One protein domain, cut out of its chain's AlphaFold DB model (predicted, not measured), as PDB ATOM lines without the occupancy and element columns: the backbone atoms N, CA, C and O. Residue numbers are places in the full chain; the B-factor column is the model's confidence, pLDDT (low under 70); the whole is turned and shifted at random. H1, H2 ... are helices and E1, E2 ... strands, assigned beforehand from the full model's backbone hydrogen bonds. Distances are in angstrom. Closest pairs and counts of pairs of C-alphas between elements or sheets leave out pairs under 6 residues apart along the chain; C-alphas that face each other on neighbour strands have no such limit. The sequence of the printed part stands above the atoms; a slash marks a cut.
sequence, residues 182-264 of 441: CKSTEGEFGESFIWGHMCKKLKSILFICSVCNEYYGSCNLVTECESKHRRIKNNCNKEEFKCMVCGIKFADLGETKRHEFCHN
ATOM      1  N   CYS A 182     -50.625  11.217  -9.347       89.44
ATOM      2  CA  CYS A 182     -50.803  11.419  -7.905       89.44
ATOM      3  C   CYS A 182     -49.483  11.565  -7.129       89.44
ATOM      4  O   CYS A 182     -49.529  12.002  -5.984       89.44
ATOM      5  N   LYS A 183     -48.338  11.271  -7.760       88.00
ATOM      6  CA  LYS A 183     -46.987  11.228  -7.172       88.00
ATOM      7  C   LYS A 183     -46.802  10.193  -6.061       88.00
ATOM      8  O   LYS A 183     -45.853  10.305  -5.295       88.00
ATOM      9  N   SER A 184     -47.697   9.216  -5.965       85.62
ATOM     10  CA  SER A 184     -47.547   8.111  -5.022       85.62
ATOM     11  C   SER A 184     -46.563   7.072  -5.564       85.62
ATOM     12  O   SER A 184     -46.548   6.821  -6.774       85.62
ATOM     13  N   THR A 185     -45.772   6.491  -4.662       79.81
ATOM     14  CA  THR A 185     -44.994   5.257  -4.870       79.81
ATOM     15  C   THR A 185     -45.763   4.014  -4.412       79.81
ATOM     16  O   THR A 185     -45.294   2.901  -4.602       79.81
ATOM     17  N   GLU A 186     -46.948   4.183  -3.814       81.06
ATOM     18  CA  GLU A 186     -47.755   3.080  -3.287       81.06
ATOM     19  C   GLU A 186     -48.345   2.267  -4.444       81.06
ATOM     20  O   GLU A 186     -49.432   2.566  -4.933       81.06
ATOM     21  N   GLY A 187     -47.630   1.252  -4.909       78.75
ATOM     22  CA  GLY A 187     -48.130   0.274  -5.867       78.75
ATOM     23  C   GLY A 187     -47.787  -1.132  -5.413       78.75
ATOM     24  O   GLY A 187     -46.865  -1.339  -4.627       78.75
ATOM     25  N   GLU A 188     -48.548  -2.096  -5.904       80.25
ATOM     26  CA  GLU A 188     -48.301  -3.505  -5.642       80.25
ATOM     27  C   GLU A 188     -47.738  -4.141  -6.908       80.25
ATOM     28  O   GLU A 188     -48.226  -3.915  -8.024       80.25
ATOM     29  N   PHE A 189     -46.685  -4.934  -6.738       76.56
ATOM     30  CA  PHE A 189     -46.235  -5.825  -7.792       76.56
ATOM     31  C   PHE A 189     -47.176  -7.025  -7.828       76.56
ATOM     32  O   PHE A 189     -47.292  -7.760  -6.847       76.56
ATOM     33  N   GLY A 190     -47.838  -7.229  -8.966       68.06
ATOM     34  CA  GLY A 190     -48.519  -8.494  -9.225       68.06
ATOM     35  C   GLY A 190     -47.515  -9.636  -9.415       68.06
ATOM     36  O   GLY A 190     -46.316  -9.408  -9.591       68.06
ATOM     37  N   GLU A 191     -48.017 -10.873  -9.474       60.31
ATOM     38  CA  GLU A 191     -47.222 -12.095  -9.720       60.31
ATOM     39  C   GLU A 191     -46.376 -12.045 -11.012       60.31
ATOM     40  O   GLU A 191     -45.462 -12.842 -11.206       60.31
ATOM     41  N   SER A 192     -46.650 -11.084 -11.897       59.38
ATOM     42  CA  SER A 192     -46.038 -10.909 -13.213       59.38
ATOM     43  C   SER A 192     -44.995  -9.782 -13.310       59.38
ATOM     44  O   SER A 192     -44.673  -9.375 -14.421       59.38
ATOM     45  N   PHE A 193     -44.455  -9.266 -12.195       65.94
ATOM     46  CA  PHE A 193     -43.546  -8.091 -12.162       65.94
ATOM     47  C   PHE A 193     -44.159  -6.796 -12.718       65.94
ATOM     48  O   PHE A 193     -43.473  -5.787 -12.882       65.94
ATOM     49  N   ILE A 194     -45.466  -6.800 -12.965       77.50
ATOM     50  CA  ILE A 194     -46.205  -5.628 -13.401       77.50
ATOM     51  C   ILE A 194     -46.494  -4.783 -12.165       77.50
ATOM     52  O   ILE A 194     -47.155  -5.244 -11.230       77.50
ATOM     53  N   TRP A 195     -46.025  -3.539 -12.177       86.19
ATOM     54  CA  TRP A 195     -46.342  -2.578 -11.130       86.19
ATOM     55  C   TRP A 195     -47.727  -1.980 -11.386       86.19
ATOM     56  O   TRP A 195     -47.947  -1.287 -12.388       86.19
ATOM     57  N   GLY A 196     -48.672  -2.289 -10.498       89.12
ATOM     58  CA  GLY A 196     -50.027  -1.753 -10.511       89.12
ATOM     59  C   GLY A 196     -50.218  -0.724  -9.401       89.12
ATOM     60  O   GLY A 196     -49.859  -0.959  -8.251       89.12
ATOM     61  N   HIS A 197     -50.823   0.415  -9.727       91.06
ATOM     62  CA  HIS A 197     -51.110   1.471  -8.760       91.06
ATOM     63  C   HIS A 197     -52.532   2.001  -8.895       91.06
ATOM     64  O   HIS A 197     -52.942   2.471  -9.959       91.06
ATOM     65  N   MET A 198     -53.270   2.007  -7.784       92.12
ATOM     66  CA  MET A 198     -54.594   2.616  -7.699       92.12
ATOM     67  C   MET A 198     -54.477   4.146  -7.608       92.12
ATOM     68  O   MET A 198     -54.278   4.729  -6.537       92.12
ATOM     69  N   CYS A 199     -54.626   4.830  -8.742       91.25
ATOM     70  CA  CYS A 199     -54.473   6.276  -8.813       91.25
ATOM     71  C   CYS A 199     -55.694   6.997  -8.237       91.25
ATOM     72  O   CYS A 199     -56.704   7.170  -8.918       91.25
ATOM     73  N   LYS A 200     -55.571   7.533  -7.013       91.25
ATOM     74  CA  LYS A 200     -56.638   8.304  -6.336       91.25
ATOM     75  C   LYS A 200     -57.212   9.447  -7.189       91.25
ATOM     76  O   LYS A 200     -58.397   9.745  -7.091       91.25
ATOM     77  N   LYS A 201     -56.391  10.076  -8.041       90.25
ATOM     78  CA  LYS A 201     -56.836  11.182  -8.910       90.25
ATOM     79  C   LYS A 201     -57.681  10.728 -10.095       90.25
ATOM     80  O   LYS A 201     -58.611  11.432 -10.461       90.25
ATOM     81  N   LEU A 202     -57.335   9.595 -10.702       88.69
ATOM     82  CA  LEU A 202     -58.073   9.055 -11.847       88.69
ATOM     83  C   LEU A 202     -59.178   8.085 -11.418       88.69
ATOM     84  O   LEU A 202     -60.009   7.722 -12.242       88.69
ATOM     85  N   LYS A 203     -59.189   7.687 -10.138       93.94
ATOM     86  CA  LYS A 203     -60.066   6.648  -9.584       93.94
ATOM     87  C   LYS A 203     -59.988   5.346 -10.397       93.94
ATOM     88  O   LYS A 203     -60.989   4.665 -10.586       93.94
ATOM     89  N   SER A 204     -58.797   5.027 -10.898       93.19
ATOM     90  CA  SER A 204     -58.528   3.853 -11.728       93.19
ATOM     91  C   SER A 204     -57.140   3.281 -11.445       93.19
ATOM     92  O   SER A 204     -56.245   3.986 -10.965       93.19
ATOM     93  N   ILE A 205     -56.967   1.992 -11.740       92.12
ATOM     94  CA  ILE A 205     -55.668   1.321 -11.666       92.12
ATOM     95  C   ILE A 205     -54.860   1.706 -12.903       92.12
ATOM     96  O   ILE A 205     -55.327   1.573 -14.034       92.12
ATOM     97  N   LEU A 206     -53.643   2.181 -12.675       93.25
ATOM     98  CA  LEU A 206     -52.643   2.389 -13.707       93.25
ATOM     99  C   LEU A 206     -51.593   1.296 -13.598       93.25
ATOM    100  O   LEU A 206     -51.141   0.972 -12.504       93.25
ATOM    101  N   PHE A 207     -51.172   0.787 -14.745       93.88
ATOM    102  CA  PHE A 207     -50.065  -0.147 -14.849       93.88
ATOM    103  C   PHE A 207     -48.871   0.567 -15.472       93.88
ATOM    104  O   PHE A 207     -49.045   1.312 -16.439       93.88
ATOM    105  N   ILE A 208     -47.674   0.363 -14.926       88.62
ATOM    106  CA  ILE A 208     -46.450   0.990 -15.436       88.62
ATOM    107  C   ILE A 208     -45.552  -0.078 -16.051       88.62
ATOM    108  O   ILE A 208     -45.280  -1.099 -15.423       88.62
ATOM    109  N   CYS A 209     -45.088   0.156 -17.283       89.69
ATOM    110  CA  CYS A 209     -44.072  -0.697 -17.896       89.69
ATOM    111  C   CYS A 209     -42.719  -0.441 -17.236       89.69
ATOM    112  O   CYS A 209     -42.215   0.679 -17.280       89.69
ATOM    113  N   SER A 210     -42.101  -1.493 -16.702       84.38
ATOM    114  CA  SER A 210     -40.800  -1.418 -16.023       84.38
ATOM    115  C   SER A 210     -39.642  -0.979 -16.936       84.38
ATOM    116  O   SER A 210     -38.616  -0.501 -16.459       84.38
ATOM    117  N   VAL A 211     -39.793  -1.138 -18.257       83.69
ATOM    118  CA  VAL A 211     -38.734  -0.876 -19.247       83.69
ATOM    119  C   VAL A 211     -38.760   0.560 -19.774       83.69
ATOM    120  O   VAL A 211     -37.710   1.187 -19.883       83.69
ATOM    121  N   CYS A 212     -39.936   1.083 -20.134       86.44
ATOM    122  CA  CYS A 212     -40.073   2.425 -20.716       86.44
ATOM    123  C   CYS A 212     -40.754   3.443 -19.793       86.44
ATOM    124  O   CYS A 212     -40.839   4.614 -20.157       86.44
ATOM    125  N   ASN A 213     -41.226   3.027 -18.613       86.06
ATOM    126  CA  ASN A 213     -41.959   3.857 -17.650       86.06
ATOM    127  C   ASN A 213     -43.241   4.509 -18.211       86.06
ATOM    128  O   ASN A 213     -43.730   5.506 -17.671       86.06
ATOM    129  N   GLU A 214     -43.811   3.942 -19.280       88.06
ATOM    130  CA  GLU A 214     -45.109   4.352 -19.820       88.06
ATOM    131  C   GLU A 214     -46.280   3.773 -19.018       88.06
ATOM    132  O   GLU A 214     -46.169   2.732 -18.366       88.06
ATOM    133  N   TYR A 215     -47.417   4.474 -19.076       90.56
ATOM    134  CA  TYR A 215     -48.607   4.209 -18.263       90.56
ATOM    135  C   TYR A 215     -49.724   3.606 -19.103       90.56
ATOM    136  O   TYR A 215     -50.085   4.148 -20.148       90.56
ATOM    137  N   TYR A 216     -50.351   2.559 -18.583       93.00
ATOM    138  CA  TYR A 216     -51.407   1.813 -19.253       93.00
ATOM    139  C   TYR A 216     -52.647   1.714 -18.366       93.00
ATOM    140  O   TYR A 216     -52.548   1.570 -17.150       93.00
ATOM    141  N   GLY A 217     -53.830   1.781 -18.983       90.81
ATOM    142  CA  GLY A 217     -55.110   1.609 -18.286       90.81
ATOM    143  C   GLY A 217     -55.512   0.147 -18.065       90.81
ATOM    144  O   GLY A 217     -56.547  -0.109 -17.461       90.81
ATOM    145  N   SER A 218     -54.735  -0.818 -18.571       92.06
ATOM    146  CA  SER A 218     -54.996  -2.250 -18.397       92.06
ATOM    147  C   SER A 218     -53.703  -3.070 -18.348       92.06
ATOM    148  O   SER A 218     -52.693  -2.705 -18.959       92.06
ATOM    149  N   CYS A 219     -53.746  -4.204 -17.640       88.44
ATOM    150  CA  CYS A 219     -52.617  -5.127 -17.491       88.44
ATOM    151  C   CYS A 219     -52.203  -5.784 -18.826       88.44
ATOM    152  O   CYS A 219     -51.027  -6.065 -19.055       88.44
ATOM    153  N   ASN A 220     -53.147  -5.973 -19.751       89.44
ATOM    154  CA  ASN A 220     -52.866  -6.561 -21.063       89.44
ATOM    155  C   ASN A 220     -51.961  -5.656 -21.912       89.44
ATOM    156  O   ASN A 220     -51.035  -6.143 -22.555       89.44
ATOM    157  N   LEU A 221     -52.178  -4.337 -21.871       90.62
ATOM    158  CA  LEU A 221     -51.408  -3.385 -22.677       90.62
ATOM    159  C   LEU A 221     -49.968  -3.222 -22.181       90.62
ATOM    160  O   LEU A 221     -49.048  -3.132 -22.993       90.62
ATOM    161  N   VAL A 222     -49.753  -3.228 -20.861       92.44
ATOM    162  CA  VAL A 222     -48.393  -3.220 -20.297       92.44
ATOM    163  C   VAL A 222     -47.666  -4.532 -20.597       92.44
ATOM    164  O   VAL A 222     -46.502  -4.501 -20.979       92.44
ATOM    165  N   THR A 223     -48.363  -5.673 -20.551       84.50
ATOM    166  CA  THR A 223     -47.785  -6.977 -20.916       84.50
ATOM    167  C   THR A 223     -47.399  -7.012 -22.395       84.50
ATOM    168  O   THR A 223     -46.339  -7.524 -22.757       84.50
ATOM    169  N   GLU A 224     -48.226  -6.436 -23.273       89.69
ATOM    170  CA  GLU A 224     -47.909  -6.296 -24.694       89.69
ATOM    171  C   GLU A 224     -46.723  -5.345 -24.918       89.69
ATOM    172  O   GLU A 224     -45.845  -5.640 -25.729       89.69
ATOM    173  N   CYS A 225     -46.658  -4.233 -24.180       89.50
ATOM    174  CA  CYS A 225     -45.527  -3.308 -24.204       89.50
ATOM    175  C   CYS A 225     -44.222  -3.997 -23.776       89.50
ATOM    176  O   CYS A 225     -43.239  -3.964 -24.514       89.50
ATOM    177  N   GLU A 226     -44.215  -4.699 -22.643       87.44
ATOM    178  CA  GLU A 226     -43.053  -5.459 -22.175       87.44
ATOM    179  C   GLU A 226     -42.686  -6.593 -23.133       87.44
ATOM    180  O   GLU A 226     -41.507  -6.835 -23.391       87.44
ATOM    181  N   SER A 227     -43.680  -7.249 -23.733       84.69
ATOM    182  CA  SER A 227     -43.460  -8.245 -24.781       84.69
ATOM    183  C   SER A 227     -42.825  -7.623 -26.020       84.69
ATOM    184  O   SER A 227     -41.920  -8.224 -26.593       84.69
ATOM    185  N   LYS A 228     -43.236  -6.417 -26.430       87.62
ATOM    186  CA  LYS A 228     -42.587  -5.662 -27.513       87.62
ATOM    187  C   LYS A 228     -41.163  -5.289 -27.135       87.62
ATOM    188  O   LYS A 228     -40.277  -5.506 -27.947       87.62
ATOM    189  N   HIS A 229     -40.908  -4.834 -25.912       85.44
ATOM    190  CA  HIS A 229     -39.549  -4.584 -25.435       85.44
ATOM    191  C   HIS A 229     -38.692  -5.849 -25.442       85.44
ATOM    192  O   HIS A 229     -37.559  -5.801 -25.904       85.44
ATOM    193  N   ARG A 230     -39.231  -6.992 -25.006       80.31
ATOM    194  CA  ARG A 230     -38.534  -8.284 -25.033       80.31
ATOM    195  C   ARG A 230     -38.298  -8.767 -26.459       80.31
ATOM    196  O   ARG A 230     -37.219  -9.256 -26.752       80.31
ATOM    197  N   ARG A 231     -39.269  -8.599 -27.360       79.56
ATOM    198  CA  ARG A 231     -39.122  -8.929 -28.784       79.56
ATOM    199  C   ARG A 231     -38.142  -8.001 -29.475       79.56
ATOM    200  O   ARG A 231     -37.358  -8.502 -30.247       79.56
ATOM    201  N   ILE A 232     -38.134  -6.702 -29.196       70.69
ATOM    202  CA  ILE A 232     -37.133  -5.765 -29.730       70.69
ATOM    203  C   ILE A 232     -35.757  -6.119 -29.164       70.69
ATOM    204  O   ILE A 232     -34.801  -6.209 -29.917       70.69
ATOM    205  N   LYS A 233     -35.664  -6.434 -27.870       70.12
ATOM    206  CA  LYS A 233     -34.429  -6.902 -27.233       70.12
ATOM    207  C   LYS A 233     -33.922  -8.228 -27.821       70.12
ATOM    208  O   LYS A 233     -32.719  -8.392 -27.942       70.12
ATOM    209  N   ASN A 234     -34.821  -9.138 -28.201       58.16
ATOM    210  CA  ASN A 234     -34.483 -10.448 -28.772       58.16
ATOM    211  C   ASN A 234     -34.342 -10.434 -30.311       58.16
ATOM    212  O   ASN A 234     -33.635 -11.271 -30.855       58.16
ATOM    213  N   ASN A 235     -35.016  -9.519 -31.015       57.28
ATOM    214  CA  ASN A 235     -34.959  -9.351 -32.474       57.28
ATOM    215  C   ASN A 235     -33.950  -8.281 -32.902       57.28
ATOM    216  O   ASN A 235     -33.640  -8.219 -34.091       57.28
ATOM    217  N   CYS A 236     -33.395  -7.489 -31.977       56.16
ATOM    218  CA  CYS A 236     -32.090  -6.851 -32.143       56.16
ATOM    219  C   CYS A 236     -31.014  -7.943 -32.116       56.16
ATOM    220  O   CYS A 236     -30.245  -8.072 -31.168       56.16
ATOM    221  N   ASN A 237     -31.024  -8.695 -33.221       48.50
ATOM    222  CA  ASN A 237     -29.905  -9.273 -33.936       48.50
ATOM    223  C   ASN A 237     -29.817 -10.812 -33.946       48.50
ATOM    224  O   ASN A 237     -29.396 -11.460 -32.997       48.50
ATOM    225  N   LYS A 238     -30.061 -11.377 -35.140       50.91
ATOM    226  CA  LYS A 238     -29.257 -12.499 -35.666       50.91
ATOM    227  C   LYS A 238     -27.848 -12.051 -36.110       50.91
ATOM    228  O   LYS A 238     -27.074 -12.866 -36.591       50.91
ATOM    229  N   GLU A 239     -27.518 -10.770 -35.967       62.69
ATOM    230  CA  GLU A 239     -26.157 -10.241 -36.077       62.69
ATOM    231  C   GLU A 239     -25.461 -10.268 -34.711       62.69
ATOM    232  O   GLU A 239     -25.741  -9.490 -33.802       62.69
ATOM    233  N   GLU A 240     -24.554 -11.219 -34.580       75.88
ATOM    234  CA  GLU A 240     -23.688 -11.447 -33.428       75.88
ATOM    235  C   GLU A 240     -23.231 -10.124 -32.762       75.88
ATOM    236  O   GLU A 240     -22.735  -9.205 -33.425       75.88
ATOM    237  N   PHE A 241     -23.401 -10.013 -31.443       79.50
ATOM    238  CA  PHE A 241     -23.085  -8.803 -30.685       79.50
ATOM    239  C   PHE A 241     -21.569  -8.596 -30.644       79.50
ATOM    240  O   PHE A 241     -20.838  -9.430 -30.115       79.50
ATOM    241  N   LYS A 242     -21.074  -7.495 -31.211       90.44
ATOM    242  CA  LYS A 242     -19.637  -7.230 -31.352       90.44
ATOM    243  C   LYS A 242     -19.133  -6.325 -30.226       90.44
ATOM    244  O   LYS A 242     -19.659  -5.231 -30.050       90.44
ATOM    245  N   CYS A 243     -18.094  -6.750 -29.506       89.12
ATOM    246  CA  CYS A 243     -17.385  -5.903 -28.546       89.12
ATOM    247  C   CYS A 243     -16.796  -4.688 -29.264       89.12
ATOM    248  O   CYS A 243     -16.088  -4.840 -30.265       89.12
ATOM    249  N   MET A 244     -17.049  -3.491 -28.738       81.06
ATOM    250  CA  MET A 244     -16.574  -2.256 -29.369       81.06
ATOM    251  C   MET A 244     -15.056  -2.064 -29.276       81.06
ATOM    252  O   MET A 244     -14.493  -1.337 -30.088       81.06
ATOM    253  N   VAL A 245     -14.396  -2.719 -28.316       79.31
ATOM    254  CA  VAL A 245     -12.955  -2.558 -28.065       79.31
ATOM    255  C   VAL A 245     -12.120  -3.448 -28.987       79.31
ATOM    256  O   VAL A 245     -11.209  -2.970 -29.653       79.31
ATOM    257  N   CYS A 246     -12.437  -4.741 -29.068       90.62
ATOM    258  CA  CYS A 246     -11.621  -5.725 -29.796       90.62
ATOM    259  C   CYS A 246     -12.317  -6.329 -31.025       90.62
ATOM    260  O   CYS A 246     -11.704  -7.050 -31.807       90.62
ATOM    261  N   GLY A 247     -13.617  -6.084 -31.194       86.31
ATOM    262  CA  GLY A 247     -14.385  -6.618 -32.307       86.31
ATOM    263  C   GLY A 247     -14.756  -8.103 -32.233       86.31
ATOM    264  O   GLY A 247     -15.256  -8.631 -33.229       86.31
ATOM    265  N   ILE A 248     -14.550  -8.774 -31.096       89.19
ATOM    266  CA  ILE A 248     -15.011 -10.155 -30.882       89.19
ATOM    267  C   ILE A 248     -16.537 -10.178 -30.843       89.19
ATOM    268  O   ILE A 248     -17.164  -9.287 -30.268       89.19
ATOM    269  N   LYS A 249     -17.127 -11.186 -31.482       92.38
ATOM    270  CA  LYS A 249     -18.571 -11.343 -31.593       92.38
ATOM    271  C   LYS A 249     -19.091 -12.384 -30.599       92.38
ATOM    272  O   LYS A 249     -18.437 -13.399 -30.386       92.38
ATOM    273  N   PHE A 250     -20.263 -12.134 -30.030       89.19
ATOM    274  CA  PHE A 250     -20.895 -12.954 -28.999       89.19
ATOM    275  C   PHE A 250     -22.335 -13.302 -29.376       89.19
ATOM    276  O   PHE A 250     -22.993 -12.566 -30.120       89.19
ATOM    277  N   ALA A 251     -22.823 -14.430 -28.857       80.31
ATOM    278  CA  ALA A 251     -24.172 -14.918 -29.138       80.31
ATOM    279  C   ALA A 251     -25.247 -14.098 -28.407       80.31
ATOM    280  O   ALA A 251     -26.383 -14.010 -28.877       80.31
ATOM    281  N   ASP A 252     -24.887 -13.461 -27.290       83.00
ATOM    282  CA  ASP A 252     -25.783 -12.610 -26.519       83.00
ATOM    283  C   ASP A 252     -25.111 -11.329 -25.991       83.00
ATOM    284  O   ASP A 252     -23.897 -11.238 -25.803       83.00
ATOM    285  N   LEU A 253     -25.940 -10.312 -25.734       77.56
ATOM    286  CA  LEU A 253     -25.514  -9.005 -25.224       77.56
ATOM    287  C   LEU A 253     -24.867  -9.085 -23.827       77.56
ATOM    288  O   LEU A 253     -24.076  -8.215 -23.460       77.56
ATOM    289  N   GLY A 254     -25.234 -10.079 -23.017       81.12
ATOM    290  CA  GLY A 254     -24.671 -10.285 -21.685       81.12
ATOM    291  C   GLY A 254     -23.206 -10.712 -21.755       81.12
ATOM    292  O   GLY A 254     -22.373 -10.166 -21.033       81.12
ATOM    293  N   GLU A 255     -22.872 -11.626 -22.662       84.94
ATOM    294  CA  GLU A 255     -21.504 -12.034 -22.979       84.94
ATOM    295  C   GLU A 255     -20.657 -10.877 -23.506       84.94
ATOM    296  O   GLU A 255     -19.558 -10.662 -22.993       84.94
ATOM    297  N   THR A 256     -21.180 -10.071 -24.437       91.06
ATOM    298  CA  THR A 256     -20.461  -8.884 -24.932       91.06
ATOM    299  C   THR A 256     -20.142  -7.912 -23.810       91.06
ATOM    300  O   THR A 256     -19.003  -7.469 -23.695       91.06
ATOM    301  N   LYS A 257     -21.114  -7.618 -22.937       83.88
ATOM    302  CA  LYS A 257     -20.892  -6.715 -21.803       83.88
ATOM    303  C   LYS A 257     -19.871  -7.274 -20.819       83.88
ATOM    304  O   LYS A 257     -18.991  -6.535 -20.395       83.88
ATOM    305  N   ARG A 258     -19.948  -8.567 -20.476       86.19
ATOM    306  CA  ARG A 258     -18.945  -9.228 -19.618       86.19
ATOM    307  C   ARG A 258     -17.543  -9.126 -20.211       86.19
ATOM    308  O   ARG A 258     -16.604  -8.826 -19.487       86.19
ATOM    309  N   HIS A 259     -17.414  -9.329 -21.515       90.75
ATOM    310  CA  HIS A 259     -16.141  -9.197 -22.203       90.75
ATOM    311  C   HIS A 259     -15.636  -7.742 -22.255       90.75
ATOM    312  O   HIS A 259     -14.448  -7.501 -22.069       90.75
ATOM    313  N   GLU A 260     -16.522  -6.758 -22.441       85.56
ATOM    314  CA  GLU A 260     -16.171  -5.332 -22.368       85.56
ATOM    315  C   GLU A 260     -15.616  -4.932 -20.992       85.56
ATOM    316  O   GLU A 260     -14.699  -4.116 -20.917       85.56
ATOM    317  N   PHE A 261     -16.073  -5.566 -19.907       82.81
ATOM    318  CA  PHE A 261     -15.488  -5.367 -18.576       82.81
ATOM    319  C   PHE A 261     -14.042  -5.873 -18.455       82.81
ATOM    320  O   PHE A 261     -13.276  -5.297 -17.682       82.81
ATOM    321  N   CYS A 262     -13.632  -6.891 -19.219       85.25
ATOM    322  CA  CYS A 262     -12.244  -7.364 -19.210       85.25
ATOM    323  C   CYS A 262     -11.268  -6.311 -19.756       85.25
ATOM    324  O   CYS A 262     -10.136  -6.247 -19.295       85.25
ATOM    325  N   HIS A 263     -11.709  -5.450 -20.678       81.75
ATOM    326  CA  HIS A 263     -10.884  -4.345 -21.183       81.75
ATOM    327  C   HIS A 263     -10.692  -3.245 -20.138       81.75
ATOM    328  O   HIS A 263      -9.599  -2.714 -20.008       81.75
ATOM    329  N   ASN A 264     -11.714  -2.973 -19.324       66.69
ATOM    330  CA  ASN A 264     -11.639  -1.974 -18.248       66.69
ATOM    331  C   ASN A 264     -10.804  -2.432 -17.039       66.69
ATOM    332  O   ASN A 264     -10.491  -1.625 -16.169       66.69
TER     333      ASN A 264
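What this domain is: This is residues 182 to 264 of the 441 residues of a protein of Lingula unguis (UniProt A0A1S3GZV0). Two small lobes sit at the ends of an extended rod, with the long helix H1 reaching from one towards the other. The first lobe is the strand hairpin E1 and E2 with the first part of H1, residues 219 to 226, near it, chiefly near E2; the second is the helix H2 with the loop of residues 240 to 252 folded back before it. The printed part has 83 residues with two named strands and two named helices, in the order E1, E2, H1, H2; the sheet has the order E1 - E2 and is antiparallel. The class is mixed, helices and strands, though under half of the residues are in named elements. The whole is only just extended, close to loose, with a radius of gyration of the C-alphas of 18.0 A and spans of 54 by 26 by 19 A.

How they stand to each other: Residues 188 to 189 pair, antiparallel, with residues 195 to 196 of E1, residues 195 to 199. E1 and E2, residues 204 to 208, form a hairpin over a tight link of 4 residues, antiparallel at 149 degrees between their directions. N 197 and O 206 are within hydrogen-bond range at 2.9 A, and so are N 206 and O 197 at 2.8 A. Residues 207 to 208 of E2 pair, antiparallel, with residues 215 to 216. The closest C-alphas of E2 and H1, residues 219 to 235, are those of Phe 207 and Cys 219, 6.2 A apart. E1 and H1 are only just apart, 8.2 A at their closest. Beyond H1, residues 241 to 242 pair, antiparallel, with residues 249 to 250. H2, residues 253 to 264, is apart from E1, E2 and H1. In H1 every O i to N i+4 pair is within hydrogen-bond range; in H2, 5 of 8 are.

Where its parts are: E1 begins at C-alpha 195, (-46.342, -2.578, -11.130), and has 5 residues. E2 also has 5 residues and ends at C-alpha 208, (-46.450, 0.990, -15.436). H1 has 17 residues and a length of 23.5 A from first to last C-alpha. H2 has 12 residues and a length of 17.0 A, and ends at C-alpha 264, (-11.639, -1.974, -18.248).

The domain as a whole: The two C-alphas farthest apart are those of Lys 203 and Cys 246, at 53.9 A. The printed part has no cut. The link from E2 to H1 is short, with 10 residues, and that from H1 to H2 is long, with 17. Mean pLDDT of the printed part is 82.6; residues 190 to 193, residues 234 to 239 and residue 264 are under 70.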